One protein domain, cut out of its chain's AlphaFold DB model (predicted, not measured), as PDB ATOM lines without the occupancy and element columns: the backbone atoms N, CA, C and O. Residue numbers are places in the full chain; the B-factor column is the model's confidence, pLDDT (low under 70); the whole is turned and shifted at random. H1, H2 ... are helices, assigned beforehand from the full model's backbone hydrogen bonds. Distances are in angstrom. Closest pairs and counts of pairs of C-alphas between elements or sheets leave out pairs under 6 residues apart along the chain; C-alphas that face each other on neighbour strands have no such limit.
ATOM      1  N   GLY A 825     -52.774 -11.115 -32.438       77.25
ATOM      2  CA  GLY A 825     -52.486 -11.578 -31.078       77.25
ATOM      3  C   GLY A 825     -51.360 -10.796 -30.381       77.25
ATOM      4  O   GLY A 825     -51.148 -10.953 -29.181       77.25
ATOM      5  N   CYS A 826     -50.629  -9.939 -31.103       77.94
ATOM      6  CA  CYS A 826     -49.504  -9.177 -30.570       77.94
ATOM      7  C   CYS A 826     -49.939  -7.763 -30.163       77.94
ATOM      8  O   CYS A 826     -50.230  -6.935 -31.025       77.94
ATOM      9  N   LYS A 827     -49.917  -7.444 -28.860       74.00
ATOM     10  CA  LYS A 827     -50.322  -6.127 -28.308       74.00
ATOM     11  C   LYS A 827     -49.774  -4.930 -29.096       74.00
ATOM     12  O   LYS A 827     -50.489  -3.956 -29.301       74.00
ATOM     13  N   TYR A 828     -48.507  -5.005 -29.498       74.06
ATOM     14  CA  TYR A 828     -47.757  -3.885 -30.072       74.06
ATOM     15  C   TYR A 828     -48.117  -3.599 -31.530       74.06
ATOM     16  O   TYR A 828     -48.168  -2.440 -31.920       74.06
ATOM     17  N   THR A 829     -48.416  -4.632 -32.317       81.06
ATOM     18  CA  THR A 829     -48.733  -4.496 -33.749       81.06
ATOM     19  C   THR A 829     -50.222  -4.644 -34.043       81.06
ATOM     20  O   THR A 829     -50.649  -4.333 -35.148       81.06
ATOM     21  N   ALA A 830     -51.040  -5.095 -33.084       81.31
ATOM     22  CA  ALA A 830     -52.447  -5.420 -33.315       81.31
ATOM     23  C   ALA A 830     -53.264  -4.245 -33.873       81.31
ATOM     24  O   ALA A 830     -54.081  -4.442 -34.769       81.31
ATOM     25  N   ALA A 831     -53.044  -3.023 -33.375       78.50
ATOM     26  CA  ALA A 831     -53.776  -1.846 -33.846       78.50
ATOM     27  C   ALA A 831     -53.451  -1.521 -35.314       78.50
ATOM     28  O   ALA A 831     -54.356  -1.340 -36.130       78.50
ATOM     29  N   GLU A 832     -52.165  -1.508 -35.665       82.69
ATOM     30  CA  GLU A 832     -51.685  -1.256 -37.028       82.69
ATOM     31  C   GLU A 832     -52.061  -2.395 -37.984       82.69
ATOM     32  O   GLU A 832     -52.481  -2.150 -39.118       82.69
ATOM     33  N   ALA A 833     -51.976  -3.643 -37.520       88.38
ATOM     34  CA  ALA A 833     -52.403  -4.828 -38.252       88.38
ATOM     35  C   ALA A 833     -53.899  -4.770 -38.572       88.38
ATOM     36  O   ALA A 833     -54.290  -4.995 -39.717       88.38
ATOM     37  N   LEU A 834     -54.738  -4.395 -37.602       87.75
ATOM     38  CA  LEU A 834     -56.180  -4.261 -37.797       87.75
ATOM     39  C   LEU A 834     -56.517  -3.161 -38.813       87.75
ATOM     40  O   LEU A 834     -57.357  -3.372 -39.688       87.75
ATOM     41  N   GLN A 835     -55.850  -2.005 -38.738       86.19
ATOM     42  CA  GLN A 835     -56.023  -0.924 -39.716       86.19
ATOM     43  C   GLN A 835     -55.583  -1.345 -41.123       86.19
ATOM     44  O   GLN A 835     -56.269  -1.052 -42.103       86.19
ATOM     45  N   THR A 836     -54.453  -2.049 -41.221       88.12
ATOM     46  CA  THR A 836     -53.921  -2.560 -42.489       88.12
ATOM     47  C   THR A 836     -54.872  -3.586 -43.101       88.12
ATOM     48  O   THR A 836     -55.204  -3.480 -44.278       88.12
ATOM     49  N   LEU A 837     -55.387  -4.521 -42.297       91.69
ATOM     50  CA  LEU A 837     -56.402  -5.486 -42.721       91.69
ATOM     51  C   LEU A 837     -57.677  -4.799 -43.209       91.69
ATOM     52  O   LEU A 837     -58.152  -5.138 -44.285       91.69
ATOM     53  N   ASN A 838     -58.195  -3.810 -42.474       89.94
ATOM     54  CA  ASN A 838     -59.390  -3.070 -42.886       89.94
ATOM     55  C   ASN A 838     -59.217  -2.468 -44.288       89.94
ATOM     56  O   ASN A 838     -60.054  -2.671 -45.160       89.94
ATOM     57  N   ARG A 839     -58.094  -1.782 -44.529       88.94
ATOM     58  CA  ARG A 839     -57.775  -1.213 -45.847       88.94
ATOM     59  C   ARG A 839     -57.662  -2.292 -46.930       88.94
ATOM     60  O   ARG A 839     -58.177  -2.092 -48.021       88.94
ATOM     61  N   LEU A 840     -57.028  -3.431 -46.636       90.31
ATOM     62  CA  LEU A 840     -56.910  -4.547 -47.583       90.31
ATOM     63  C   LEU A 840     -58.275  -5.119 -47.972       90.31
ATOM     64  O   LEU A 840     -58.540  -5.257 -49.162       90.31
ATOM     65  N   TYR A 841     -59.157  -5.405 -47.009       92.38
ATOM     66  CA  TYR A 841     -60.491  -5.929 -47.324       92.38
ATOM     67  C   TYR A 841     -61.367  -4.911 -48.046       92.38
ATOM     68  O   TYR A 841     -62.115  -5.307 -48.936       92.38
ATOM     69  N   VAL A 842     -61.258  -3.620 -47.709       88.88
ATOM     70  CA  VAL A 842     -61.952  -2.550 -48.442       88.88
ATOM     71  C   VAL A 842     -61.495  -2.527 -49.899       88.88
ATOM     72  O   VAL A 842     -62.337  -2.632 -50.780       88.88
ATOM     73  N   MET A 843     -60.186  -2.515 -50.169       88.25
ATOM     74  CA  MET A 843     -59.678  -2.560 -51.547       88.25
ATOM     75  C   MET A 843     -60.081  -3.845 -52.283       88.25
ATOM     76  O   MET A 843     -60.428  -3.806 -53.459       88.25
ATOM     77  N   MET A 844     -60.052  -5.005 -51.613       89.81
ATOM     78  CA  MET A 844     -60.516  -6.267 -52.204       89.81
ATOM     79  C   MET A 844     -62.002  -6.209 -52.566       89.81
ATOM     80  O   MET A 844     -62.393  -6.717 -53.614       89.81
ATOM     81  N   HIS A 845     -62.816  -5.580 -51.718       89.69
ATOM     82  CA  HIS A 845     -64.236  -5.386 -51.966       89.69
ATOM     83  C   HIS A 845     -64.492  -4.378 -53.099       89.69
ATOM     84  O   HIS A 845     -65.310  -4.645 -53.970       89.69
ATOM     85  N   GLU A 846     -63.763  -3.264 -53.147       88.75
ATOM     86  CA  GLU A 846     -63.871  -2.264 -54.218       88.75
ATOM     87  C   GLU A 846     -63.453  -2.825 -55.584       88.75
ATOM     88  O   GLU A 846     -64.098  -2.539 -56.591       88.75
ATOM     89  N   ASN A 847     -62.423  -3.677 -55.617       89.38
ATOM     90  CA  ASN A 847     -61.978  -4.349 -56.838       89.38
ATOM     91  C   ASN A 847     -63.000  -5.370 -57.362       89.38
ATOM     92  O   ASN A 847     -63.047  -5.626 -58.566       89.38
ATOM     93  N   ASN A 848     -63.811  -5.965 -56.482       88.81
ATOM     94  CA  ASN A 848     -64.887  -6.870 -56.873       88.81
ATOM     95  C   ASN A 848     -66.139  -6.682 -55.991       88.81
ATOM     96  O   ASN A 848     -66.396  -7.498 -55.099       88.81
ATOM     97  N   PRO A 849     -66.967  -5.651 -56.263       87.19
ATOM     98  CA  PRO A 849     -68.110  -5.307 -55.411       87.19
ATOM     99  C   PRO A 849     -69.199  -6.385 -55.354       87.19
ATOM    100  O   PRO A 849     -70.057  -6.353 -54.477       87.19
ATOM    101  N   GLY A 850     -69.194  -7.323 -56.308       84.56
ATOM    102  CA  GLY A 850     -70.149  -8.427 -56.373       84.56
ATOM    103  C   GLY A 850     -69.766  -9.648 -55.531       84.56
ATOM    104  O   GLY A 850     -70.599 -10.544 -55.372       84.56
ATOM    105  N   ASP A 851     -68.539  -9.713 -55.005       88.94
ATOM    106  CA  ASP A 851     -68.089 -10.821 -54.166       88.94
ATOM    107  C   ASP A 851     -68.295 -10.511 -52.670       88.94
ATOM    108  O   ASP A 851     -67.651  -9.606 -52.132       88.94
ATOM    109  N   PRO A 852     -69.158 -11.263 -51.958       90.88
ATOM    110  CA  PRO A 852     -69.367 -11.081 -50.523       90.88
ATOM    111  C   PRO A 852     -68.202 -11.599 -49.665       90.88
ATOM    112  O   PRO A 852     -68.184 -11.351 -48.457       90.88
ATOM    113  N   MET A 853     -67.256 -12.354 -50.237       90.69
ATOM    114  CA  MET A 853     -66.223 -13.051 -49.466       90.69
ATOM    115  C   MET A 853     -65.276 -12.116 -48.689       90.69
ATOM    116  O   MET A 853     -65.102 -12.354 -47.493       90.69
ATOM    117  N   PRO A 854     -64.724 -11.021 -49.257       91.94
ATOM    118  CA  PRO A 854     -63.843 -10.111 -48.511       91.94
ATOM    119  C   PRO A 854     -64.529  -9.485 -47.289       91.94
ATOM    120  O   PRO A 854     -63.926  -9.383 -46.221       91.94
ATOM    121  N   MET A 855     -65.812  -9.126 -47.410       91.19
ATOM    122  CA  MET A 855     -66.591  -8.601 -46.283       91.19
ATOM    123  C   MET A 855     -66.831  -9.666 -45.215       91.19
ATOM    124  O   MET A 855     -66.712  -9.389 -44.023       91.19
ATOM    125  N   LEU A 856     -67.151 -10.893 -45.629       92.06
ATOM    126  CA  LEU A 856     -67.382 -11.994 -44.703       92.06
ATOM    127  C   LEU A 856     -66.103 -12.379 -43.942       92.06
ATOM    128  O   LEU A 856     -66.135 -12.618 -42.736       92.06
ATOM    129  N   GLU A 857     -64.963 -12.389 -44.626       92.31
ATOM    130  CA  GLU A 857     -63.658 -12.598 -44.005       92.31
ATOM    131  C   GLU A 857     -63.306 -11.495 -43.000       92.31
ATOM    132  O   GLU A 857     -62.842 -11.785 -41.894       92.31
ATOM    133  N   TRP A 858     -63.567 -10.234 -43.352       93.62
ATOM    134  CA  TRP A 858     -63.376  -9.105 -42.445       93.62
ATOM    135  C   TRP A 858     -64.279  -9.188 -41.210       93.62
ATOM    136  O   TRP A 858     -63.812  -8.985 -40.086       93.62
ATOM    137  N   ALA A 859     -65.542  -9.576 -41.394       92.06
ATOM    138  CA  ALA A 859     -66.473  -9.825 -40.299       92.06
ATOM    139  C   ALA A 859     -65.937 -10.885 -39.323       92.06
ATOM    140  O   ALA A 859     -66.006 -10.700 -38.106       92.06
ATOM    141  N   GLY A 860     -65.336 -11.958 -39.850       91.69
ATOM    142  CA  GLY A 860     -64.681 -12.994 -39.050       91.69
ATOM    143  C   GLY A 860     -63.489 -12.475 -38.242       91.69
ATOM    144  O   GLY A 860     -63.333 -12.840 -37.078       91.69
ATOM    145  N   VAL A 861     -62.678 -11.578 -38.814       91.19
ATOM    146  CA  VAL A 861     -61.561 -10.935 -38.097       91.19
ATOM    147  C   VAL A 861     -62.068 -10.066 -36.945       91.19
ATOM    148  O   VAL A 861     -61.551 -10.171 -35.833       91.19
ATOM    149  N   LEU A 862     -63.098  -9.245 -37.168       88.81
ATOM    150  CA  LEU A 862     -63.689  -8.394 -36.128       88.81
ATOM    151  C   LEU A 862     -64.305  -9.212 -34.980       88.81
ATOM    152  O   LEU A 862     -64.181  -8.835 -33.814       88.81
ATOM    153  N   ALA A 863     -64.925 -10.346 -35.312       87.44
ATOM    154  CA  ALA A 863     -65.543 -11.285 -34.378       87.44
ATOM    155  C   ALA A 863     -64.552 -12.272 -33.716       87.44
ATOM    156  O   ALA A 863     -64.952 -13.105 -32.896       87.44
ATOM    157  N   SER A 864     -63.266 -12.215 -34.072       86.56
ATOM    158  CA  SER A 864     -62.240 -13.113 -33.534       86.56
ATOM    159  C   SER A 864     -61.940 -12.853 -32.051       86.56
ATOM    160  O   SER A 864     -62.201 -11.769 -31.519       86.56
ATOM    161  N   ARG A 865     -61.327 -13.846 -31.390       83.00
ATOM    162  CA  ARG A 865     -60.894 -13.752 -29.983       83.00
ATOM    163  C   ARG A 865     -59.847 -12.657 -29.741       83.00
ATOM    164  O   ARG A 865     -59.767 -12.158 -28.623       83.00
ATOM    165  N   ASP A 866     -59.090 -12.276 -30.769       80.00
ATOM    166  CA  ASP A 866     -58.002 -11.296 -30.666       80.00
ATOM    167  C   ASP A 866     -58.503  -9.838 -30.711       80.00
ATOM    168  O   ASP A 866     -57.884  -8.948 -30.124       80.00
ATOM    169  N   VAL A 867     -59.640  -9.586 -31.377       82.00
ATOM    170  CA  VAL A 867     -60.171  -8.230 -31.633       82.00
ATOM    171  C   VAL A 867     -61.430  -7.920 -30.816       82.00
ATOM    172  O   VAL A 867     -61.575  -6.797 -30.339       82.00
ATOM    173  N   LEU A 868     -62.336  -8.893 -30.642       79.19
ATOM    174  CA  LEU A 868     -63.599  -8.770 -29.890       79.19
ATOM    175  C   LEU A 868     -64.482  -7.552 -30.251       79.19
ATOM    176  O   LEU A 868     -65.255  -7.068 -29.423       79.19
ATOM    177  N   ARG A 869     -64.457  -7.084 -31.504       82.62
ATOM    178  CA  ARG A 869     -65.394  -6.070 -32.028       82.62
ATOM    179  C   ARG A 869     -66.652  -6.749 -32.573       82.62
ATOM    180  O   ARG A 869     -66.984  -6.638 -33.752       82.62
ATOM    181  N   VAL A 870     -67.338  -7.497 -31.707       83.06
ATOM    182  CA  VAL A 870     -68.395  -8.443 -32.105       83.06
ATOM    183  C   VAL A 870     -69.594  -7.753 -32.755       83.06
ATOM    184  O   VAL A 870     -70.109  -8.260 -33.746       83.06
ATOM    185  N   ALA A 871     -70.005  -6.582 -32.263       80.44
ATOM    186  CA  ALA A 871     -71.092  -5.811 -32.870       80.44
ATOM    187  C   ALA A 871     -70.770  -5.397 -34.319       80.44
ATOM    188  O   ALA A 871     -71.550  -5.672 -35.231       80.44
ATOM    189  N   ASP A 872     -69.573  -4.842 -34.539       83.94
ATOM    190  CA  ASP A 872     -69.098  -4.430 -35.866       83.94
ATOM    191  C   ASP A 872     -68.937  -5.644 -36.802       83.94
ATOM    192  O   ASP A 872     -69.284  -5.587 -37.985       83.94
ATOM    193  N   GLY A 873     -68.457  -6.772 -36.264       87.88
ATOM    194  CA  GLY A 873     -68.361  -8.043 -36.983       87.88
ATOM    195  C   GLY A 873     -69.729  -8.584 -37.401       87.88
ATOM    196  O   GLY A 873     -69.910  -8.967 -38.553       87.88
ATOM    197  N   CYS A 874     -70.724  -8.553 -36.510       88.62
ATOM    198  CA  CYS A 874     -72.096  -8.959 -36.816       88.62
ATOM    199  C   CYS A 874     -72.733  -8.083 -37.900       88.62
ATOM    200  O   CYS A 874     -73.310  -8.620 -38.844       88.62
ATOM    201  N   ALA A 875     -72.593  -6.758 -37.806       86.44
ATOM    202  CA  ALA A 875     -73.105  -5.841 -38.824       86.44
ATOM    203  C   ALA A 875     -72.469  -6.109 -40.201       86.44
ATOM    204  O   ALA A 875     -73.172  -6.220 -41.205       86.44
ATOM    205  N   THR A 876     -71.147  -6.311 -40.240       90.00
ATOM    206  CA  THR A 876     -70.412  -6.627 -41.477       90.00
ATOM    207  C   THR A 876     -70.825  -7.989 -42.056       90.00
ATOM    208  O   THR A 876     -70.995  -8.126 -43.268       90.00
ATOM    209  N   ALA A 877     -71.045  -9.000 -41.208       92.69
ATOM    210  CA  ALA A 877     -71.532 -10.316 -41.628       92.69
ATOM    211  C   ALA A 877     -72.949 -10.251 -42.223       92.69
ATOM    212  O   ALA A 877     -73.245 -10.940 -43.199       92.69
ATOM    213  N   GLU A 878     -73.828  -9.421 -41.655       92.25
ATOM    214  CA  GLU A 878     -75.176  -9.189 -42.185       92.25
ATOM    215  C   GLU A 878     -75.154  -8.486 -43.549       92.25
ATOM    216  O   GLU A 878     -75.927  -8.857 -44.435       92.25
ATOM    217  N   ASP A 879     -74.240  -7.536 -43.753       90.25
ATOM    218  CA  ASP A 879     -74.033  -6.898 -45.057       90.25
ATOM    219  C   ASP A 879     -73.548  -7.910 -46.106       90.25
ATOM    220  O   ASP A 879     -74.108  -7.989 -47.205       90.25
ATOM    221  N   ALA A 880     -72.574  -8.755 -45.748       92.38
ATOM    222  CA  ALA A 880     -72.089  -9.826 -46.617       92.38
ATOM    223  C   ALA A 880     -73.195 -10.848 -46.942       92.38
ATOM    224  O   ALA A 880     -73.316 -11.305 -48.080       92.38
ATOM    225  N   ALA A 881     -74.045 -11.183 -45.966       94.06
ATOM    226  CA  ALA A 881     -75.185 -12.079 -46.147       94.06
ATOM    227  C   ALA A 881     -76.245 -11.486 -47.092       94.06
ATOM    228  O   ALA A 881     -76.781 -12.200 -47.943       94.06
ATOM    229  N   LEU A 882     -76.530 -10.183 -46.976       92.50
ATOM    230  CA  LEU A 882     -77.429  -9.471 -47.884       92.50
ATOM    231  C   LEU A 882     -76.881  -9.466 -49.313       92.50
ATOM    232  O   LEU A 882     -77.607  -9.798 -50.250       92.50
ATOM    233  N   MET A 883     -75.602  -9.131 -49.471       91.12
ATOM    234  CA  MET A 883     -74.917  -9.134 -50.760       91.12
ATOM    235  C   MET A 883     -74.936 -10.519 -51.403       91.12
ATOM    236  O   MET A 883     -75.341 -10.659 -52.555       91.12
ATOM    237  N   ALA A 884     -74.592 -11.558 -50.640       92.25
ATOM    238  CA  ALA A 884     -74.626 -12.940 -51.101       92.25
ATOM    239  C   ALA A 884     -76.028 -13.363 -51.558       92.25
ATOM    240  O   ALA A 884     -76.168 -14.023 -52.588       92.25
ATOM    241  N   ALA A 885     -77.069 -12.966 -50.819       92.12
ATOM    242  CA  ALA A 885     -78.445 -13.271 -51.188       92.12
ATOM    243  C   ALA A 885     -78.847 -12.611 -52.514       92.12
ATOM    244  O   ALA A 885     -79.463 -13.258 -53.356       92.12
ATOM    245  N   LEU A 886     -78.458 -11.349 -52.720       89.38
ATOM    246  CA  LEU A 886     -78.734 -10.608 -53.953       89.38
ATOM    247  C   LEU A 886     -77.907 -11.106 -55.146       89.38
ATOM    248  O   LEU A 886     -78.378 -11.044 -56.276       89.38
ATOM    249  N   ALA A 887     -76.714 -11.645 -54.895       88.62
ATOM    250  CA  ALA A 887     -75.869 -12.296 -55.895       88.62
ATOM    251  C   ALA A 887     -76.316 -13.737 -56.231       88.62
ATOM    252  O   ALA A 887     -75.600 -14.459 -56.926       88.62
ATOM    253  N   GLY A 888     -77.467 -14.193 -55.715       86.94
ATOM    254  CA  GLY A 888     -78.025 -15.516 -56.007       86.94
ATOM    255  C   GLY A 888     -77.298 -16.684 -55.330       86.94
ATOM    256  O   GLY A 888     -77.420 -17.826 -55.775       86.94
ATOM    257  N   LYS A 889     -76.527 -16.440 -54.261       90.25
ATOM    258  CA  LYS A 889     -75.908 -17.520 -53.471       90.25
ATOM    259  C   LYS A 889     -76.978 -18.322 -52.721       90.25
ATOM    260  O   LYS A 889     -78.068 -17.834 -52.426       90.25
ATOM    261  N   SER A 890     -76.655 -19.570 -52.379       92.12
ATOM    262  CA  SER A 890     -77.600 -20.473 -51.716       92.12
ATOM    263  C   SER A 890     -77.994 -19.989 -50.313       92.12
ATOM    264  O   SER A 890     -77.219 -19.348 -49.601       92.12
ATOM    265  N   ALA A 891     -79.187 -20.378 -49.859       89.69
ATOM    266  CA  ALA A 891     -79.637 -20.113 -48.490       89.69
ATOM    267  C   ALA A 891     -78.694 -20.694 -47.416       89.69
ATOM    268  O   ALA A 891     -78.630 -20.167 -46.300       89.69
ATOM    269  N   ASN A 892     -77.948 -21.756 -47.744       90.81
ATOM    270  CA  ASN A 892     -76.931 -22.333 -46.865       90.81
ATOM    271  C   ASN A 892     -75.734 -21.391 -46.720       90.81
ATOM    272  O   ASN A 892     -75.333 -21.112 -45.595       90.81
ATOM    273  N   TYR A 893     -75.239 -20.826 -47.824       90.88
ATOM    274  CA  TYR A 893     -74.150 -19.845 -47.801       90.88
ATOM    275  C   TYR A 893     -74.522 -18.609 -46.968       90.88
ATOM    276  O   TYR A 893     -73.777 -18.192 -46.088       90.88
ATOM    277  N   VAL A 894     -75.727 -18.066 -47.173       92.12
ATOM    278  CA  VAL A 894     -76.244 -16.928 -46.390       92.12
ATOM    279  C   VAL A 894     -76.366 -17.268 -44.899       92.12
ATOM    280  O   VAL A 894     -76.143 -16.411 -44.049       92.12
ATOM    281  N   SER A 895     -76.693 -18.519 -44.556       91.69
ATOM    282  CA  SER A 895     -76.717 -18.962 -43.153       91.69
ATOM    283  C   SER A 895     -75.322 -18.984 -42.549       91.69
ATOM    284  O   SER A 895     -75.136 -18.415 -41.481       91.69
ATOM    285  N   GLN A 896     -74.362 -19.575 -43.263       89.31
ATOM    286  CA  GLN A 896     -72.966 -19.651 -42.838       89.31
ATOM    287  C   GLN A 896     -72.369 -18.256 -42.638       89.31
ATOM    288  O   GLN A 896     -71.678 -18.022 -41.651       89.31
ATOM    289  N   ALA A 897     -72.706 -17.304 -43.517       91.25
ATOM    290  CA  ALA A 897     -72.286 -15.917 -43.363       91.25
ATOM    291  C   ALA A 897     -72.762 -15.313 -42.027       91.25
ATOM    292  O   ALA A 897     -71.994 -14.682 -41.310       91.25
ATOM    293  N   LEU A 898     -74.017 -15.571 -41.648       93.31
ATOM    294  CA  LEU A 898     -74.601 -15.094 -40.390       93.31
ATOM    295  C   LEU A 898     -74.132 -15.884 -39.158       93.31
ATOM    296  O   LEU A 898     -74.248 -15.391 -38.034       93.31
ATOM    297  N   ASP A 899     -73.626 -17.105 -39.338       92.75
ATOM    298  CA  ASP A 899     -73.077 -17.913 -38.246       92.75
ATOM    299  C   ASP A 899     -71.775 -17.305 -37.697       92.75
ATOM    300  O   ASP A 899     -71.511 -17.457 -36.507       92.75
ATOM    301  N   VAL A 900     -71.045 -16.500 -38.486       91.12
ATOM    302  CA  VAL A 900     -69.886 -15.710 -38.017       91.12
ATOM    303  C   VAL A 900     -70.245 -14.823 -36.822       91.12
ATOM    304  O   VAL A 900     -69.505 -14.765 -35.842       91.12
ATOM    305  N   CYS A 901     -71.415 -14.181 -36.854       90.06
ATOM    306  CA  CYS A 901     -71.895 -13.383 -35.726       90.06
ATOM    307  C   CYS A 901     -72.159 -14.249 -34.483       90.06
ATOM    308  O   CYS A 901     -71.830 -13.859 -33.366       90.06
ATOM    309  N   THR A 902     -72.724 -15.446 -34.671       89.12
ATOM    310  CA  THR A 902     -73.042 -16.351 -33.553       89.12
ATOM    311  C   THR A 902     -71.761 -16.879 -32.906       89.12
ATOM    312  O   THR A 902     -71.630 -16.805 -31.690       89.12
ATOM    313  N   GLN A 903     -70.777 -17.278 -33.715       88.69
ATOM    314  CA  GLN A 903     -69.447 -17.685 -33.250       88.69
ATOM    315  C   GLN A 903     -68.723 -16.549 -32.509       88.69
ATOM    316  O   GLN A 903     -68.121 -16.771 -31.463       88.69
ATOM    317  N   GLY A 904     -68.812 -15.310 -33.005       86.88
ATOM    318  CA  GLY A 904     -68.255 -14.139 -32.320       86.88
ATOM    319  C   GLY A 904     -68.888 -13.874 -30.953       86.88
ATOM    320  O   GLY A 904     -68.193 -13.557 -29.989       86.88
ATOM    321  N   LEU A 905     -70.207 -14.042 -30.846       87.31
ATOM    322  CA  LEU A 905     -70.934 -13.909 -29.582       87.31
ATOM    323  C   LEU A 905     -70.590 -15.036 -28.601       87.31
ATOM    324  O   LEU A 905     -70.453 -14.778 -27.408       87.31
ATOM    325  N   GLU A 906     -70.395 -16.261 -29.089       86.62
ATOM    326  CA  GLU A 906     -69.880 -17.372 -28.285       86.62
ATOM    327  C   GLU A 906     -68.461 -17.081 -27.782       86.62
ATOM    328  O   GLU A 906     -68.178 -17.294 -26.607       86.62
ATOM    329  N   HIS A 907     -67.577 -16.529 -28.621       83.50
ATOM    330  CA  HIS A 907     -66.241 -16.095 -28.198       83.50
ATOM    331  C   HIS A 907     -66.278 -15.012 -27.116       83.50
ATOM    332  O   HIS A 907     -65.453 -15.038 -26.203       83.50
ATOM    333  N   TRP A 908     -67.226 -14.080 -27.208       82.31
ATOM    334  CA  TRP A 908     -67.443 -13.046 -26.199       82.31
ATOM    335  C   TRP A 908     -67.936 -13.630 -24.868       82.31
ATOM    336  O   TRP A 908     -67.411 -13.286 -23.811       82.31
ATOM    337  N   GLU A 909     -68.916 -14.536 -24.917       81.56
ATOM    338  CA  GLU A 909     -69.523 -15.174 -23.739       81.56
ATOM    339  C   GLU A 909     -68.604 -16.199 -23.065       81.56
ATOM    340  O   GLU A 909     -68.622 -16.322 -21.842       81.56
ATOM    341  N   ALA A 910     -67.767 -16.900 -23.835       75.75
ATOM    342  CA  ALA A 910     -66.857 -17.930 -23.336       75.75
ATOM    343  C   ALA A 910     -65.756 -17.399 -22.402       75.75
ATOM    344  O   ALA A 910     -65.041 -18.201 -21.810       75.75
ATOM    345  N   GLY A 911     -65.607 -16.076 -22.260       62.94
ATOM    346  CA  GLY A 911     -64.774 -15.467 -21.225       62.94
ATOM    347  C   GLY A 911     -63.333 -15.984 -21.204       62.94
ATOM    348  O   GLY A 911     -62.921 -16.650 -20.262       62.94
ATOM    349  N   GLY A 912     -62.530 -15.662 -22.219       50.06
ATOM    350  CA  GLY A 912     -61.087 -15.930 -22.182       50.06
ATOM    351  C   GLY A 912     -60.309 -14.796 -21.511       50.06
ATOM    352  O   GLY A 912     -60.601 -13.625 -21.760       50.06
ATOM    353  N   THR A 913     -59.288 -15.087 -20.702       52.59
ATOM    354  CA  THR A 913     -58.219 -14.110 -20.413       52.59
ATOM    355  C   THR A 913     -57.338 -13.955 -21.657       52.59
ATOM    356  O   THR A 913     -56.971 -14.970 -22.249       52.59
ATOM    357  N   PRO A 914     -56.966 -12.723 -22.050       47.31
ATOM    358  CA  PRO A 914     -55.547 -12.394 -21.902       47.31
ATOM    359  C   PRO A 914     -55.298 -10.966 -21.404       47.31
ATOM    360  O   PRO A 914     -55.945 -10.002 -21.813       47.31
ATOM    361  N   SER A 915     -54.296 -10.860 -20.534       52.34
ATOM    362  CA  SER A 915     -53.610  -9.623 -20.175       52.34
ATOM    363  C   SER A 915     -53.263  -8.798 -21.419       52.34
ATOM    364  O   SER A 915     -52.731  -9.346 -22.382       52.34
ATOM    365  N   ASP A 916     -53.482  -7.482 -21.362       51.72
ATOM    366  CA  ASP A 916     -52.796  -6.506 -22.210       51.72
ATOM    367  C   ASP A 916     -52.977  -6.651 -23.748       51.72
ATOM    368  O   ASP A 916     -52.011  -6.490 -24.483       51.72
ATOM    369  N   THR A 917     -54.176  -6.910 -24.289       60.84
ATOM    370  CA  THR A 917     -54.398  -7.065 -25.757       60.84
ATOM    371  C   THR A 917     -55.522  -6.175 -26.311       60.84
ATOM    372  O   THR A 917     -56.247  -5.523 -25.564       60.84
ATOM    373  N   LEU A 918     -55.695  -6.114 -27.641       67.69
ATOM    374  CA  LEU A 918     -56.760  -5.320 -28.280       67.69
ATOM    375  C   LEU A 918     -58.165  -5.752 -27.806       67.69
ATOM    376  O   LEU A 918     -59.031  -4.914 -27.558       67.69
ATOM    377  N   ALA A 919     -58.340  -7.053 -27.571       68.12
ATOM    378  CA  ALA A 919     -59.511  -7.660 -26.950       68.12
ATOM    379  C   ALA A 919     -59.826  -7.138 -25.532       68.12
ATOM    380  O   ALA A 919     -60.998  -7.086 -25.149       68.12
ATOM    381  N   SER A 920     -58.821  -6.755 -24.729       66.25
ATOM    382  CA  SER A 920     -59.059  -6.191 -23.389       66.25
ATOM    383  C   SER A 920     -59.554  -4.745 -23.474       66.25
ATOM    384  O   SER A 920     -60.534  -4.401 -22.823       66.25
ATOM    385  N   LEU A 921     -58.960  -3.935 -24.358       67.25
ATOM    386  CA  LEU A 921     -59.432  -2.576 -24.672       67.25
ATOM    387  C   LEU A 921     -60.870  -2.580 -25.210       67.25
ATOM    388  O   LEU A 921     -61.684  -1.740 -24.826       67.25
ATOM    389  N   ALA A 922     -61.194  -3.537 -26.084       67.94
ATOM    390  CA  ALA A 922     -62.556  -3.736 -26.563       67.94
ATOM    391  C   ALA A 922     -63.502  -4.133 -25.417       67.94
ATOM    392  O   ALA A 922     -64.593  -3.589 -25.309       67.94
ATOM    393  N   ARG A 923     -63.109  -5.010 -24.491       70.62
ATOM    394  CA  ARG A 923     -63.979  -5.335 -23.348       70.62
ATOM    395  C   ARG A 923     -64.250  -4.149 -22.426       70.62
ATOM    396  O   ARG A 923     -65.398  -3.971 -22.032       70.62
ATOM    397  N   ASP A 924     -63.254  -3.311 -22.152       66.19
ATOM    398  CA  ASP A 924     -63.453  -2.103 -21.343       66.19
ATOM    399  C   ASP A 924     -64.401  -1.117 -22.043       66.19
ATOM    400  O   ASP A 924     -65.367  -0.635 -21.443       66.19
ATOM    401  N   LYS A 925     -64.178  -0.874 -23.345       65.06
ATOM    402  CA  LYS A 925     -64.987   0.054 -24.153       65.06
ATOM    403  C   LYS A 925     -66.414  -0.463 -24.403       65.06
ATOM    404  O   LYS A 925     -67.330   0.344 -24.504       65.06
ATOM    405  N   TYR A 926     -66.624  -1.779 -24.475       66.94
ATOM    406  CA  TYR A 926     -67.908  -2.414 -24.818       66.94
ATOM    407  C   TYR A 926     -68.500  -3.242 -23.656       66.94
ATOM    408  O   TYR A 926     -69.301  -4.150 -23.873       66.94
ATOM    409  N   SER A 927     -68.137  -2.923 -22.409       64.69
ATOM    410  CA  SER A 927     -68.592  -3.619 -21.188       64.69
ATOM    411  C   SER A 927     -70.116  -3.635 -20.997       64.69
ATOM    412  O   SER A 927     -70.646  -4.483 -20.283       64.69
ATOM    413  N   SER A 928     -70.828  -2.728 -21.666       67.12
ATOM    414  CA  SER A 928     -72.286  -2.600 -21.661       67.12
ATOM    415  C   SER A 928     -72.973  -3.216 -22.887       67.12
ATOM    416  O   SER A 928     -74.145  -2.938 -23.105       67.12
ATOM    417  N   LEU A 929     -72.297  -4.034 -23.704       74.12
ATOM    418  CA  LEU A 929     -72.898  -4.635 -24.902       74.12
ATOM    419  C   LEU A 929     -73.968  -5.689 -24.548       74.12
ATOM    420  O   LEU A 929     -73.683  -6.686 -23.884       74.12
ATOM    421  N   ASN A 930     -75.195  -5.529 -25.059       81.12
ATOM    422  CA  ASN A 930     -76.270  -6.514 -24.879       81.12
ATOM    423  C   ASN A 930     -76.201  -7.639 -25.930       81.12
ATOM    424  O   ASN A 930     -76.881  -7.605 -26.962       81.12
ATOM    425  N   THR A 931     -75.393  -8.666 -25.658       82.06
ATOM    426  CA  THR A 931     -75.185  -9.803 -26.575       82.06
ATOM    427  C   THR A 931     -76.442 -10.633 -26.823       82.06
ATOM    428  O   THR A 931     -76.643 -11.136 -27.930       82.06
ATOM    429  N   THR A 932     -77.324 -10.742 -25.825       84.38
ATOM    430  CA  THR A 932     -78.572 -11.512 -25.936       84.38
ATOM    431  C   THR A 932     -79.522 -10.860 -26.933       84.38
ATOM    432  O   THR A 932     -80.060 -11.536 -27.812       84.38
ATOM    433  N   LEU A 933     -79.695  -9.539 -26.835       83.94
ATOM    434  CA  LEU A 933     -80.520  -8.787 -27.772       83.94
ATOM    435  C   LEU A 933     -79.929  -8.831 -29.186       83.94
ATOM    436  O   LEU A 933     -80.658  -9.115 -30.135       83.94
ATOM    437  N   LEU A 934     -78.611  -8.646 -29.330       84.69
ATOM    438  CA  LEU A 934     -77.936  -8.715 -30.630       84.69
ATOM    439  C   LEU A 934     -78.144 -10.081 -31.312       84.69
ATOM    440  O   LEU A 934     -78.556 -10.133 -32.474       84.69
ATOM    441  N   ARG A 935     -77.971 -11.186 -30.571       87.44
ATOM    442  CA  ARG A 935     -78.232 -12.556 -31.052       87.44
ATOM    443  C   ARG A 935     -79.667 -12.723 -31.555       87.44
ATOM    444  O   ARG A 935     -79.899 -13.304 -32.619       87.44
ATOM    445  N   GLN A 936     -80.638 -12.201 -30.807       87.00
ATOM    446  CA  GLN A 936     -82.050 -12.253 -31.188       87.00
ATOM    447  C   GLN A 936     -82.325 -11.441 -32.460       87.00
ATOM    448  O   GLN A 936     -83.006 -11.940 -33.358       87.00
ATOM    449  N   CYS A 937     -81.768 -10.233 -32.581       86.44
ATOM    450  CA  CYS A 937     -81.953  -9.388 -33.762       86.44
ATOM    451  C   CYS A 937     -81.440 -10.066 -35.045       86.44
ATOM    452  O   CYS A 937     -82.170 -10.125 -36.040       86.44
ATOM    453  N   VAL A 938     -80.233 -10.640 -35.008       89.44
ATOM    454  CA  VAL A 938     -79.628 -11.344 -36.156       89.44
ATOM    455  C   VAL A 938     -80.425 -12.602 -36.517       89.44
ATOM    456  O   VAL A 938     -80.715 -12.852 -37.690       89.44
ATOM    457  N   SER A 939     -80.870 -13.370 -35.517       88.94
ATOM    458  CA  SER A 939     -81.727 -14.547 -35.722       88.94
ATOM    459  C   SER A 939     -83.050 -14.193 -36.414       88.94
ATOM    460  O   SER A 939     -83.484 -14.884 -37.339       88.94
ATOM    461  N   MET A 940     -83.676 -13.073 -36.039       87.75
ATOM    462  CA  MET A 940     -84.911 -12.616 -36.679       87.75
ATOM    463  C   MET A 940     -84.695 -12.178 -38.137       87.75
ATOM    464  O   MET A 940     -85.522 -12.506 -38.993       87.75
ATOM    465  N   ARG A 941     -83.588 -11.485 -38.446       90.69
ATOM    466  CA  ARG A 941     -83.267 -11.052 -39.820       90.69
ATOM    467  C   ARG A 941     -82.814 -12.194 -40.729       90.69
ATOM    468  O   ARG A 941     -83.082 -12.145 -41.931       90.69
ATOM    469  N   ARG A 942     -82.246 -13.274 -40.177       93.12
ATOM    470  CA  ARG A 942     -81.832 -14.488 -40.915       93.12
ATOM    471  C   ARG A 942     -82.911 -15.016 -41.862       93.12
ATOM    472  O   ARG A 942     -82.603 -15.414 -42.985       93.12
ATOM    473  N   ALA A 943     -84.177 -15.007 -41.442       91.12
ATOM    474  CA  ALA A 943     -85.292 -15.455 -42.279       91.12
ATOM    475  C   ALA A 943     -85.500 -14.569 -43.523       91.12
ATOM    476  O   ALA A 943     -85.816 -15.084 -44.597       91.12
ATOM    477  N   VAL A 944     -85.287 -13.256 -43.392       92.62
ATOM    478  CA  VAL A 944     -85.406 -12.292 -44.494       92.62
ATOM    479  C   VAL A 944     -84.266 -12.491 -45.493       92.62
ATOM    480  O   VAL A 944     -84.535 -12.665 -46.681       92.62
ATOM    481  N   TYR A 945     -83.017 -12.573 -45.018       94.56
ATOM    482  CA  TYR A 945     -81.852 -12.810 -45.881       94.56
ATOM    483  C   TYR A 945     -81.958 -14.129 -46.653       94.56
ATOM    484  O   TYR A 945     -81.751 -14.158 -47.863       94.56
ATOM    485  N   LYS A 946     -82.379 -15.218 -45.993       94.44
ATOM    486  CA  LYS A 946     -82.649 -16.494 -46.675       94.44
ATOM    487  C   LYS A 946     -83.689 -16.346 -47.773       94.44
ATOM    488  O   LYS A 946     -83.519 -16.914 -48.847       94.44
ATOM    489  N   LYS A 947     -84.771 -15.603 -47.522       93.75
ATOM    490  CA  LYS A 947     -85.840 -15.475 -48.513       93.75
ATOM    491  C   LYS A 947     -85.369 -14.749 -49.772       93.75
ATOM    492  O   LYS A 947     -85.749 -15.172 -50.865       93.75
ATOM    493  N   LEU A 948     -84.497 -13.752 -49.611       93.44
ATOM    494  CA  LEU A 948     -83.900 -12.991 -50.710       93.44
ATOM    495  C   LEU A 948     -83.071 -13.848 -51.682       93.44
ATOM    496  O   LEU A 948     -82.947 -13.470 -52.837       93.44
ATOM    497  N   THR A 949     -82.601 -15.034 -51.274       92.81
ATOM    498  CA  THR A 949     -81.913 -15.979 -52.185       92.81
ATOM    499  C   THR A 949     -82.825 -16.587 -53.253       92.81
ATOM    500  O   THR A 949     -82.351 -17.073 -54.272       92.81
ATOM    501  N   THR A 950     -84.142 -16.592 -53.016       91.75
ATOM    502  CA  THR A 950     -85.143 -17.237 -53.895       91.75
ATOM    503  C   THR A 950     -86.153 -16.258 -54.477       91.75
ATOM    504  O   THR A 950     -87.033 -16.660 -55.233       91.75
ATOM    505  N   ALA A 951     -86.114 -14.995 -54.051       89.12
ATOM    506  CA  ALA A 951     -87.159 -14.030 -54.340       89.12
ATOM    507  C   ALA A 951     -86.602 -12.606 -54.285       89.12
ATOM    508  O   ALA A 951     -86.018 -12.205 -53.280       89.12
ATOM    509  N   GLU A 952     -86.833 -11.823 -55.337       89.19
ATOM    510  CA  GLU A 952     -86.393 -10.428 -55.394       89.19
ATOM    511  C   GLU A 952     -87.050  -9.572 -54.298       89.19
ATOM    512  O   GLU A 952     -88.191  -9.858 -53.908       89.19
ATOM    513  N   PRO A 953     -86.405  -8.481 -53.837       88.62
ATOM    514  CA  PRO A 953     -86.952  -7.612 -52.790       88.62
ATOM    515  C   PRO A 953     -88.367  -7.089 -53.087       88.62
ATOM    516  O   PRO A 953     -89.202  -7.017 -52.187       88.62
ATOM    517  N   LYS A 954     -88.669  -6.786 -54.357       86.56
ATOM    518  CA  LYS A 954     -89.988  -6.300 -54.797       86.56
ATOM    519  C   LYS A 954     -91.081  -7.380 -54.751       86.56
ATOM    520  O   LYS A 954     -92.267  -7.059 -54.704       86.56
ATOM    521  N   SER A 955     -90.709  -8.662 -54.741       86.75
ATOM    522  CA  SER A 955     -91.665  -9.770 -54.770       86.75
ATOM    523  C   SER A 955     -92.538  -9.823 -53.509       86.75
ATOM    524  O   SER A 955     -92.086  -9.602 -52.382       86.75
ATOM    525  N   GLN A 956     -93.801 -10.220 -53.677       79.50
ATOM    526  CA  GLN A 956     -94.746 -10.341 -52.563       79.50
ATOM    527  C   GLN A 956     -94.270 -11.345 -51.496       79.50
ATOM    528  O   GLN A 956     -94.499 -11.153 -50.301       79.50
ATOM    529  N   ALA A 957     -93.561 -12.403 -51.906       81.81
ATOM    530  CA  ALA A 957     -93.024 -13.416 -51.001       81.81
ATOM    531  C   ALA A 957     -91.882 -12.881 -50.112       81.81
ATOM    532  O   ALA A 957     -91.827 -13.213 -48.921       81.81
ATOM    533  N   ALA A 958     -90.990 -12.047 -50.661       85.56
ATOM    534  CA  ALA A 958     -89.923 -11.399 -49.898       85.56
ATOM    535  C   ALA A 958     -90.500 -10.354 -48.930       85.56
ATOM    536  O   ALA A 958     -90.224 -10.409 -47.730       85.56
ATOM    537  N   LYS A 959     -91.403  -9.491 -49.414       82.81
ATOM    538  CA  LYS A 959     -92.081  -8.476 -48.593       82.81
ATOM    539  C   LYS A 959     -92.878  -9.067 -47.437       82.81
ATOM    540  O   LYS A 959     -92.769  -8.592 -46.312       82.81
ATOM    541  N   LYS A 960     -93.625 -10.154 -47.664       82.56
ATOM    542  CA  LYS A 960     -94.350 -10.857 -46.589       82.56
ATOM    543  C   LYS A 960     -93.406 -11.306 -45.469       82.56
ATOM    544  O   LYS A 960     -93.763 -11.244 -44.296       82.56
ATOM    545  N   THR A 961     -92.203 -11.751 -45.824       85.62
ATOM    546  CA  THR A 961     -91.184 -12.178 -44.854       85.62
ATOM    547  C   THR A 961     -90.591 -10.982 -44.106       85.62
ATOM    548  O   THR A 961     -90.449 -11.047 -42.885       85.62
ATOM    549  N   LEU A 962     -90.330  -9.868 -44.799       85.94
ATOM    550  CA  LEU A 962     -89.899  -8.615 -44.175       85.94
ATOM    551  C   LEU A 962     -90.953  -8.061 -43.202       85.94
ATOM    552  O   LEU A 962     -90.610  -7.709 -42.080       85.94
ATOM    553  N   TYR A 963     -92.233  -8.033 -43.578       83.19
ATOM    554  CA  TYR A 963     -93.298  -7.545 -42.697       83.19
ATOM    555  C   TYR A 963     -93.487  -8.423 -41.461       83.19
ATOM    556  O   TYR A 963     -93.695  -7.900 -40.366       83.19
ATOM    557  N   LYS A 964     -93.319  -9.748 -41.588       82.94
ATOM    558  CA  LYS A 964     -93.248 -10.644 -40.422       82.94
ATOM    559  C   LYS A 964     -92.093 -10.271 -39.486       82.94
ATOM    560  O   LYS A 964     -92.256 -10.348 -38.273       82.94
ATOM    561  N   TYR A 965     -90.943  -9.880 -40.031       85.62
ATOM    562  CA  TYR A 965     -89.812  -9.395 -39.242       85.62
ATOM    563  C   TYR A 965     -90.116  -8.048 -38.562       85.62
ATOM    564  O   TYR A 965     -90.001  -7.959 -37.341       85.62
ATOM    565  N   ILE A 966     -90.579  -7.038 -39.309       82.56
ATOM    566  CA  ILE A 966     -90.915  -5.700 -38.781       82.56
ATOM    567  C   ILE A 966     -91.944  -5.801 -37.648       82.56
ATOM    568  O   ILE A 966     -91.759  -5.214 -36.585       82.56
ATOM    569  N   SER A 967     -92.985  -6.619 -37.826       76.19
ATOM    570  CA  SER A 967     -94.009  -6.844 -36.801       76.19
ATOM    571  C   SER A 967     -93.434  -7.434 -35.505       76.19
ATOM    572  O   SER A 967     -93.842  -7.019 -34.422       76.19
ATOM    573  N   LYS A 968     -92.462  -8.356 -35.585       76.38
ATOM    574  CA  LYS A 968     -91.784  -8.912 -34.398       76.38
ATOM    575  C   LYS A 968     -90.926  -7.869 -33.684       76.38
ATOM    576  O   LYS A 968     -90.944  -7.804 -32.456       76.38
ATOM    577  N   VAL A 969     -90.210  -7.041 -34.445       75.00
ATOM    578  CA  VAL A 969     -89.405  -5.937 -33.904       75.00
ATOM    579  C   VAL A 969     -90.294  -4.927 -33.172       75.00
ATOM    580  O   VAL A 969     -89.972  -4.528 -32.057       75.00
ATOM    581  N   GLN A 970     -91.451  -4.586 -33.749       70.56
ATOM    582  CA  GLN A 970     -92.440  -3.678 -33.157       70.56
ATOM    583  C   GLN A 970     -93.065  -4.203 -31.856       70.56
ATOM    584  O   GLN A 970     -93.304  -3.421 -30.942       70.56
ATOM    585  N   GLN A 971     -93.357  -5.505 -31.777       67.62
ATOM    586  CA  GLN A 971     -94.164  -6.079 -30.692       67.62
ATOM    587  C   GLN A 971     -93.350  -6.649 -29.523       67.62
ATOM    588  O   GLN A 971     -93.903  -6.796 -28.437       67.62
ATOM    589  N   GLY A 972     -92.073  -6.999 -29.725       62.72
ATOM    590  CA  GLY A 972     -91.307  -7.745 -28.718       62.72
ATOM    591  C   GLY A 972     -89.885  -7.261 -28.435       62.72
ATOM    592  O   GLY A 972     -89.391  -7.543 -27.349       62.72
ATOM    593  N   GLN A 973     -89.213  -6.568 -29.365       68.69
ATOM    594  CA  GLN A 973     -87.793  -6.189 -29.230       68.69
ATOM    595  C   GLN A 973     -87.468  -4.893 -30.013       68.69
ATOM    596  O   GLN A 973     -86.748  -4.934 -31.017       68.69
ATOM    597  N   PRO A 974     -87.975  -3.718 -29.581       65.31
ATOM    598  CA  PRO A 974     -87.806  -2.454 -30.308       65.31
ATOM    599  C   PRO A 974     -86.342  -2.001 -30.420       65.31
ATOM    600  O   PRO A 974     -86.006  -1.239 -31.325       65.31
ATOM    601  N   GLY A 975     -85.459  -2.508 -29.549       67.62
ATOM    602  CA  GLY A 975     -84.022  -2.235 -29.593       67.62
ATOM    603  C   GLY A 975     -83.341  -2.692 -30.888       67.62
ATOM    604  O   GLY A 975     -82.335  -2.114 -31.260       67.62
ATOM    605  N   CYS A 976     -83.913  -3.631 -31.653       76.31
ATOM    606  CA  CYS A 976     -83.342  -4.037 -32.944       76.31
ATOM    607  C   CYS A 976     -83.421  -2.957 -34.046       76.31
ATOM    608  O   CYS A 976     -82.869  -3.178 -35.129       76.31
ATOM    609  N   ARG A 977     -84.129  -1.836 -33.811       73.81
ATOM    610  CA  ARG A 977     -84.273  -0.720 -34.767       73.81
ATOM    611  C   ARG A 977     -83.101   0.256 -34.739       73.81
ATOM    612  O   ARG A 977     -82.681   0.727 -35.795       73.81
ATOM    613  N   THR A 978     -82.603   0.572 -33.547       64.31
ATOM    614  CA  THR A 978     -81.637   1.651 -33.314       64.31
ATOM    615  C   THR A 978     -80.322   1.143 -32.755       64.31
ATOM    616  O   THR A 978     -80.251   0.106 -32.105       64.31
ATOM    617  N   LEU A 979     -79.273   1.929 -32.992       55.72
ATOM    618  CA  LEU A 979     -77.931   1.692 -32.460       55.72
ATOM    619  C   LEU A 979     -77.806   2.108 -30.990       55.72
ATOM    620  O   LEU A 979     -77.103   1.474 -30.204       55.72
ATOM    621  N   ALA A 980     -78.538   3.159 -30.612       50.59
ATOM    622  CA  ALA A 980     -78.691   3.603 -29.237       50.59
ATOM    623  C   ALA A 980     -79.857   2.835 -28.608       50.59
ATOM    624  O   ALA A 980     -81.019   3.033 -28.980       50.59
ATOM    625  N   GLY A 981     -79.550   1.921 -27.691       43.91
ATOM    626  CA  GLY A 981     -80.568   1.260 -26.891       43.91
ATOM    627  C   GLY A 981     -81.349   2.307 -26.100       43.91
ATOM    628  O   GLY A 981     -80.770   3.131 -25.394       43.91
ATOM    629  N   GLY A 982     -82.675   2.310 -26.233       42.56
ATOM    630  CA  GLY A 982     -83.526   3.102 -25.351       42.56
ATOM    631  C   GLY A 982     -83.329   2.622 -23.913       42.56
ATOM    632  O   GLY A 982     -83.748   1.520 -23.575       42.56
ATOM    633  N   GLY A 983     -82.642   3.412 -23.087       46.25
ATOM    634  CA  GLY A 983     -82.499   3.199 -21.640       46.25
ATOM    635  C   GLY A 983     -81.636   2.016 -21.173       46.25
ATOM    636  O   GLY A 983     -81.246   2.006 -20.013       46.25
ATOM    637  N   ASN A 984     -81.284   1.061 -22.036       47.44
ATOM    638  CA  ASN A 984     -80.419  -0.077 -21.715       47.44
ATOM    639  C   ASN A 984     -79.324  -0.207 -22.781       47.44
ATOM    640  O   ASN A 984     -79.661  -0.237 -23.957       47.44
ATOM    641  N   ALA A 985     -78.060  -0.304 -22.346       50.25
ATOM    642  CA  ALA A 985     -76.926  -0.949 -23.028       50.25
ATOM    643  C   ALA A 985     -76.874  -0.859 -24.585       50.25
ATOM    644  O   ALA A 985     -77.653  -1.544 -25.255       50.25
ATOM    645  N   PRO A 986     -75.955  -0.076 -25.196       58.09
ATOM    646  CA  PRO A 986     -75.879   0.076 -26.655       58.09
ATOM    647  C   PRO A 986     -75.613  -1.257 -27.385       58.09
ATOM    648  O   PRO A 986     -74.943  -2.147 -26.863       58.09
ATOM    649  N   LEU A 987     -76.155  -1.388 -28.605       60.91
ATOM    650  CA  LEU A 987     -75.996  -2.570 -29.473       60.91
ATOM    651  C   LEU A 987     -74.755  -2.492 -30.383       60.91
ATOM    652  O   LEU A 987     -74.382  -3.501 -30.976       60.91
ATOM    653  N   GLU A 988     -74.121  -1.320 -30.476       58.34
ATOM    654  CA  GLU A 988     -72.909  -1.037 -31.260       58.34
ATOM    655  C   GLU A 988     -71.955  -0.103 -30.487       58.34
ATOM    656  O   GLU A 988     -72.213   0.251 -29.335       58.34
ATOM    657  N   SER A 989     -70.813   0.254 -31.089       51.84
ATOM    658  CA  SER A 989     -69.729   0.978 -30.413       51.84
ATOM    659  C   SER A 989     -70.156   2.313 -29.772       51.84
ATOM    660  O   SER A 989     -70.970   3.037 -30.346       51.84
ATOM    661  N   PRO A 990     -69.567   2.697 -28.622       48.84
ATOM    662  CA  PRO A 990     -69.854   3.978 -27.967       48.84
ATOM    663  C   PRO A 990     -69.257   5.204 -28.691       48.84
ATOM    664  O   PRO A 990     -69.424   6.323 -28.218       48.84
ATOM    665  N   ASP A 991     -68.548   5.020 -29.809       46.78
ATOM    666  CA  ASP A 991     -67.881   6.100 -30.545       46.78
ATOM    667  C   ASP A 991     -68.860   6.801 -31.503       46.78
ATOM    668  O   ASP A 991     -69.269   6.245 -32.523       46.78
ATOM    669  N   GLU A 992     -69.266   8.029 -31.175       43.28
ATOM    670  CA  GLU A 992     -70.225   8.810 -31.976       43.28
ATOM    671  C   GLU A 992     -69.709   9.187 -33.369       43.28
ATOM    672  O   GLU A 992     -70.509   9.379 -34.283       43.28
ATOM    673  N   SER A 993     -68.387   9.234 -33.553       38.16
ATOM    674  CA  SER A 993     -67.734   9.663 -34.796       38.16
ATOM    675  C   SER A 993     -67.776   8.628 -35.935       38.16
ATOM    676  O   SER A 993     -67.554   8.983 -37.091       38.16
ATOM    677  N   VAL A 994     -68.097   7.359 -35.632       47.00
ATOM    678  CA  VAL A 994     -68.057   6.209 -36.570       47.00
ATOM    679  C   VAL A 994     -69.452   5.584 -36.762       47.00
ATOM    680  O   VAL A 994     -69.594   4.433 -37.168       47.00
ATOM    681  N   ARG A 995     -70.525   6.312 -36.435       57.00
ATOM    682  CA  ARG A 995     -71.882   5.749 -36.409       57.00
ATOM    683  C   ARG A 995     -72.472   5.644 -37.830       57.00
ATOM    684  O   ARG A 995     -72.996   6.615 -38.368       57.00
ATOM    685  N   GLY A 996     -72.353   4.464 -38.446       62.09
ATOM    686  CA  GLY A 996     -72.989   4.116 -39.726       62.09
ATOM    687  C   GLY A 996     -74.470   3.723 -39.581       62.09
ATOM    688  O   GLY A 996     -74.994   3.714 -38.470       62.09
ATOM    689  N   PRO A 997     -75.181   3.396 -40.677       73.06
ATOM    690  CA  PRO A 997     -76.559   2.911 -40.598       73.06
ATOM    691  C   PRO A 997     -76.624   1.492 -40.007       73.06
ATOM    692  O   PRO A 997     -75.802   0.640 -40.343       73.06
ATOM    693  N   SER A 998     -77.632   1.213 -39.176       77.38
ATOM    694  CA  SER A 998     -77.834  -0.108 -38.561       77.38
ATOM    695  C   SER A 998     -78.152  -1.188 -39.604       77.38
ATOM    696  O   SER A 998     -78.705  -0.893 -40.667       77.38
ATOM    697  N   SER A 999     -77.905  -2.468 -39.299       84.06
ATOM    698  CA  SER A 999     -78.308  -3.579 -40.187       84.06
ATOM    699  C   SER A 999     -79.808  -3.558 -40.509       84.06
ATOM    700  O   SER A 999     -80.225  -3.925 -41.609       84.06
ATOM    701  N   HIS A1000     -80.639  -3.101 -39.563       85.75
ATOM    702  CA  HIS A1000     -82.067  -2.904 -39.796       85.75
ATOM    703  C   HIS A1000     -82.323  -1.812 -40.838       85.75
ATOM    704  O   HIS A1000     -83.113  -2.037 -41.754       85.75
ATOM    705  N   GLN A1001     -81.628  -0.676 -40.733       84.44
ATOM    706  CA  GLN A1001     -81.707   0.403 -41.713       84.44
ATOM    707  C   GLN A1001     -81.241  -0.070 -43.089       84.44
ATOM    708  O   GLN A1001     -81.986   0.033 -44.056       84.44
ATOM    709  N   LYS A1002     -80.060  -0.676 -43.201       87.00
ATOM    710  CA  LYS A1002     -79.544  -1.160 -44.493       87.00
ATOM    711  C   LYS A1002     -80.509  -2.139 -45.171       87.00
ATOM    712  O   LYS A1002     -80.805  -2.005 -46.360       87.00
ATOM    713  N   LEU A1003     -81.061  -3.083 -44.402       89.38
ATOM    714  CA  LEU A1003     -82.055  -4.033 -44.897       89.38
ATOM    715  C   LEU A1003     -83.345  -3.331 -45.344       89.38
ATOM    716  O   LEU A1003     -83.853  -3.617 -46.425       89.38
ATOM    717  N   LEU A1004     -83.871  -2.409 -44.536       88.62
ATOM    718  CA  LEU A1004     -85.107  -1.692 -44.841       88.62
ATOM    719  C   LEU A1004     -84.951  -0.784 -46.064       88.62
ATOM    720  O   LEU A1004     -85.790  -0.829 -46.961       88.62
ATOM    721  N   HIS A1005     -83.840  -0.051 -46.149       89.06
ATOM    722  CA  HIS A1005     -83.470   0.759 -47.304       89.06
ATOM    723  C   HIS A1005     -83.426  -0.078 -48.582       89.06
ATOM    724  O   HIS A1005     -83.890   0.361 -49.632       89.06
ATOM    725  N   ARG A1006     -82.923  -1.321 -48.524       91.62
ATOM    726  CA  ARG A1006     -82.876  -2.195 -49.706       91.62
ATOM    727  C   ARG A1006     -84.265  -2.547 -50.242       91.62
ATOM    728  O   ARG A1006     -84.446  -2.615 -51.454       91.62
ATOM    729  N   PHE A1007     -85.237  -2.779 -49.366       91.25
ATOM    730  CA  PHE A1007     -86.617  -3.026 -49.789       91.25
ATOM    731  C   PHE A1007     -87.326  -1.737 -50.208       91.25
ATOM    732  O   PHE A1007     -88.032  -1.744 -51.211       91.25
ATOM    733  N   GLN A1008     -87.111  -0.644 -49.476       90.62
ATOM    734  CA  GLN A1008     -87.705   0.658 -49.768       90.62
ATOM    735  C   GLN A1008     -87.224   1.202 -51.121       90.62
ATOM    736  O   GLN A1008     -88.034   1.668 -51.907       90.62
ATOM    737  N   SER A1009     -85.935   1.076 -51.438       89.06
ATOM    738  CA  SER A1009     -85.392   1.482 -52.742       89.06
ATOM    739  C   SER A1009     -85.882   0.599 -53.893       89.06
ATOM    740  O   SER A1009     -86.036   1.082 -55.012       89.06
ATOM    741  N   ALA A1010     -86.160  -0.684 -53.637       88.62
ATOM    742  CA  ALA A1010     -86.720  -1.594 -54.635       88.62
ATOM    743  C   ALA A1010     -88.220  -1.362 -54.897       88.62
ATOM    744  O   ALA A1010     -88.710  -1.693 -55.980       88.62
ATOM    745  N   ASP A1011     -88.951  -0.823 -53.917       86.62
ATOM    746  CA  ASP A1011     -90.344  -0.409 -54.070       86.62
ATOM    747  C   ASP A1011     -90.654   0.872 -53.270       86.62
ATOM    748  O   ASP A1011     -91.173   0.801 -52.147       86.62
ATOM    749  N   PRO A1012     -90.339   2.056 -53.833       85.06
ATOM    750  CA  PRO A1012     -90.542   3.331 -53.150       85.06
ATOM    751  C   PRO A1012     -92.025   3.703 -53.016       85.06
ATOM    752  O   PRO A1012     -92.354   4.581 -52.218       85.06
TER     753      PRO A1012
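Overview. This is residues 825 to 1012 of the 1224 residues of a protein of Tetradesmus obliquus (UniProt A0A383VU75). What shape do these atoms make? Five helices, H1, H2, H3, H6 and H7, stand side by side in a row; H4 packs over H2, H3 and H6 on one side of it and H9 packs on H3 on the other. H5 touches no helix, and H2, H3, H4 and H6 form an up-and-down bundle, each running against the one before it in the chain. What is it made of? The 188 printed residues have nine named helices, H1 to H9 in order, and no named strand: all helix. The whole is compact, with a radius of gyration of the C-alphas of 16.6 A and spans of 52 by 41 by 29 A.

Arrangement. How does it begin? H1, residues 830 to 847, forms a hairpin with H2, residues 853 to 862; H1 touches it with residues 837 to 845 alone, the closest C-alphas being those of Tyr 841 and Pro 854, 5.5 A. What follows? H3, residues 870 to 886, forms hairpins with H2, closest C-alphas Ala 859 and Gly 873 at 4.2 A, and with H4, residues 891 to 909, closest C-alphas Cys 874 and Cys 901 at 4.6 A. H5, residues 918 to 925, is close but not clearly touching H1: the closest C-alphas, Ala 830 and Leu 918, are 6.6 A apart. H6, residues 931 to 948, touches H3, the same way at a shallow tilt of 7 degrees, closest C-alphas Ala 885 and Leu 948 at 5.5 A. How does it end? H7, residues 956 to 972, forms a hairpin with H6, closest C-alphas Val 944 and Thr 961 at 5.8 A; H8, residues 974 to 977, touches H6, closest C-alphas Cys 937 and Cys 976 at 5.6 A. H9, residues 999 to 1010, touches H3 with residues 999 to 1003 alone, closest C-alphas Ala 875 and Ser 999 at 5.8 A. Are the O i to N i+4 pairs within hydrogen-bond range? Every one is in H1, H2, H3, H5, H7 and H9, but 12 of 15 in H4 and 12 of 14 in H6; H8 is too short for such a pair.

Along the chain. Where are the anchors? H1 begins at C-alpha 830, (-52.447, -5.420, -33.315), and H9 ends at C-alpha 1010, (-86.720, -1.594, -54.635). How long are the helices? H4 measures 27.2 A, H6 25.9 A, H1 25.4 A, H3 24.3 A and H7 24.2 A.

Size, cuts and confidence. How large is it? The two C-alphas farthest apart, Tyr 828 and Gln 956, are 52.5 A apart; the printed part has no cut. Where is it less sure? The long link from H8 to H9, 21 residues, holds residues 978 to 996, under 70 in pLDDT, as are 911 to 922, 924 to 928 and 971 to 975.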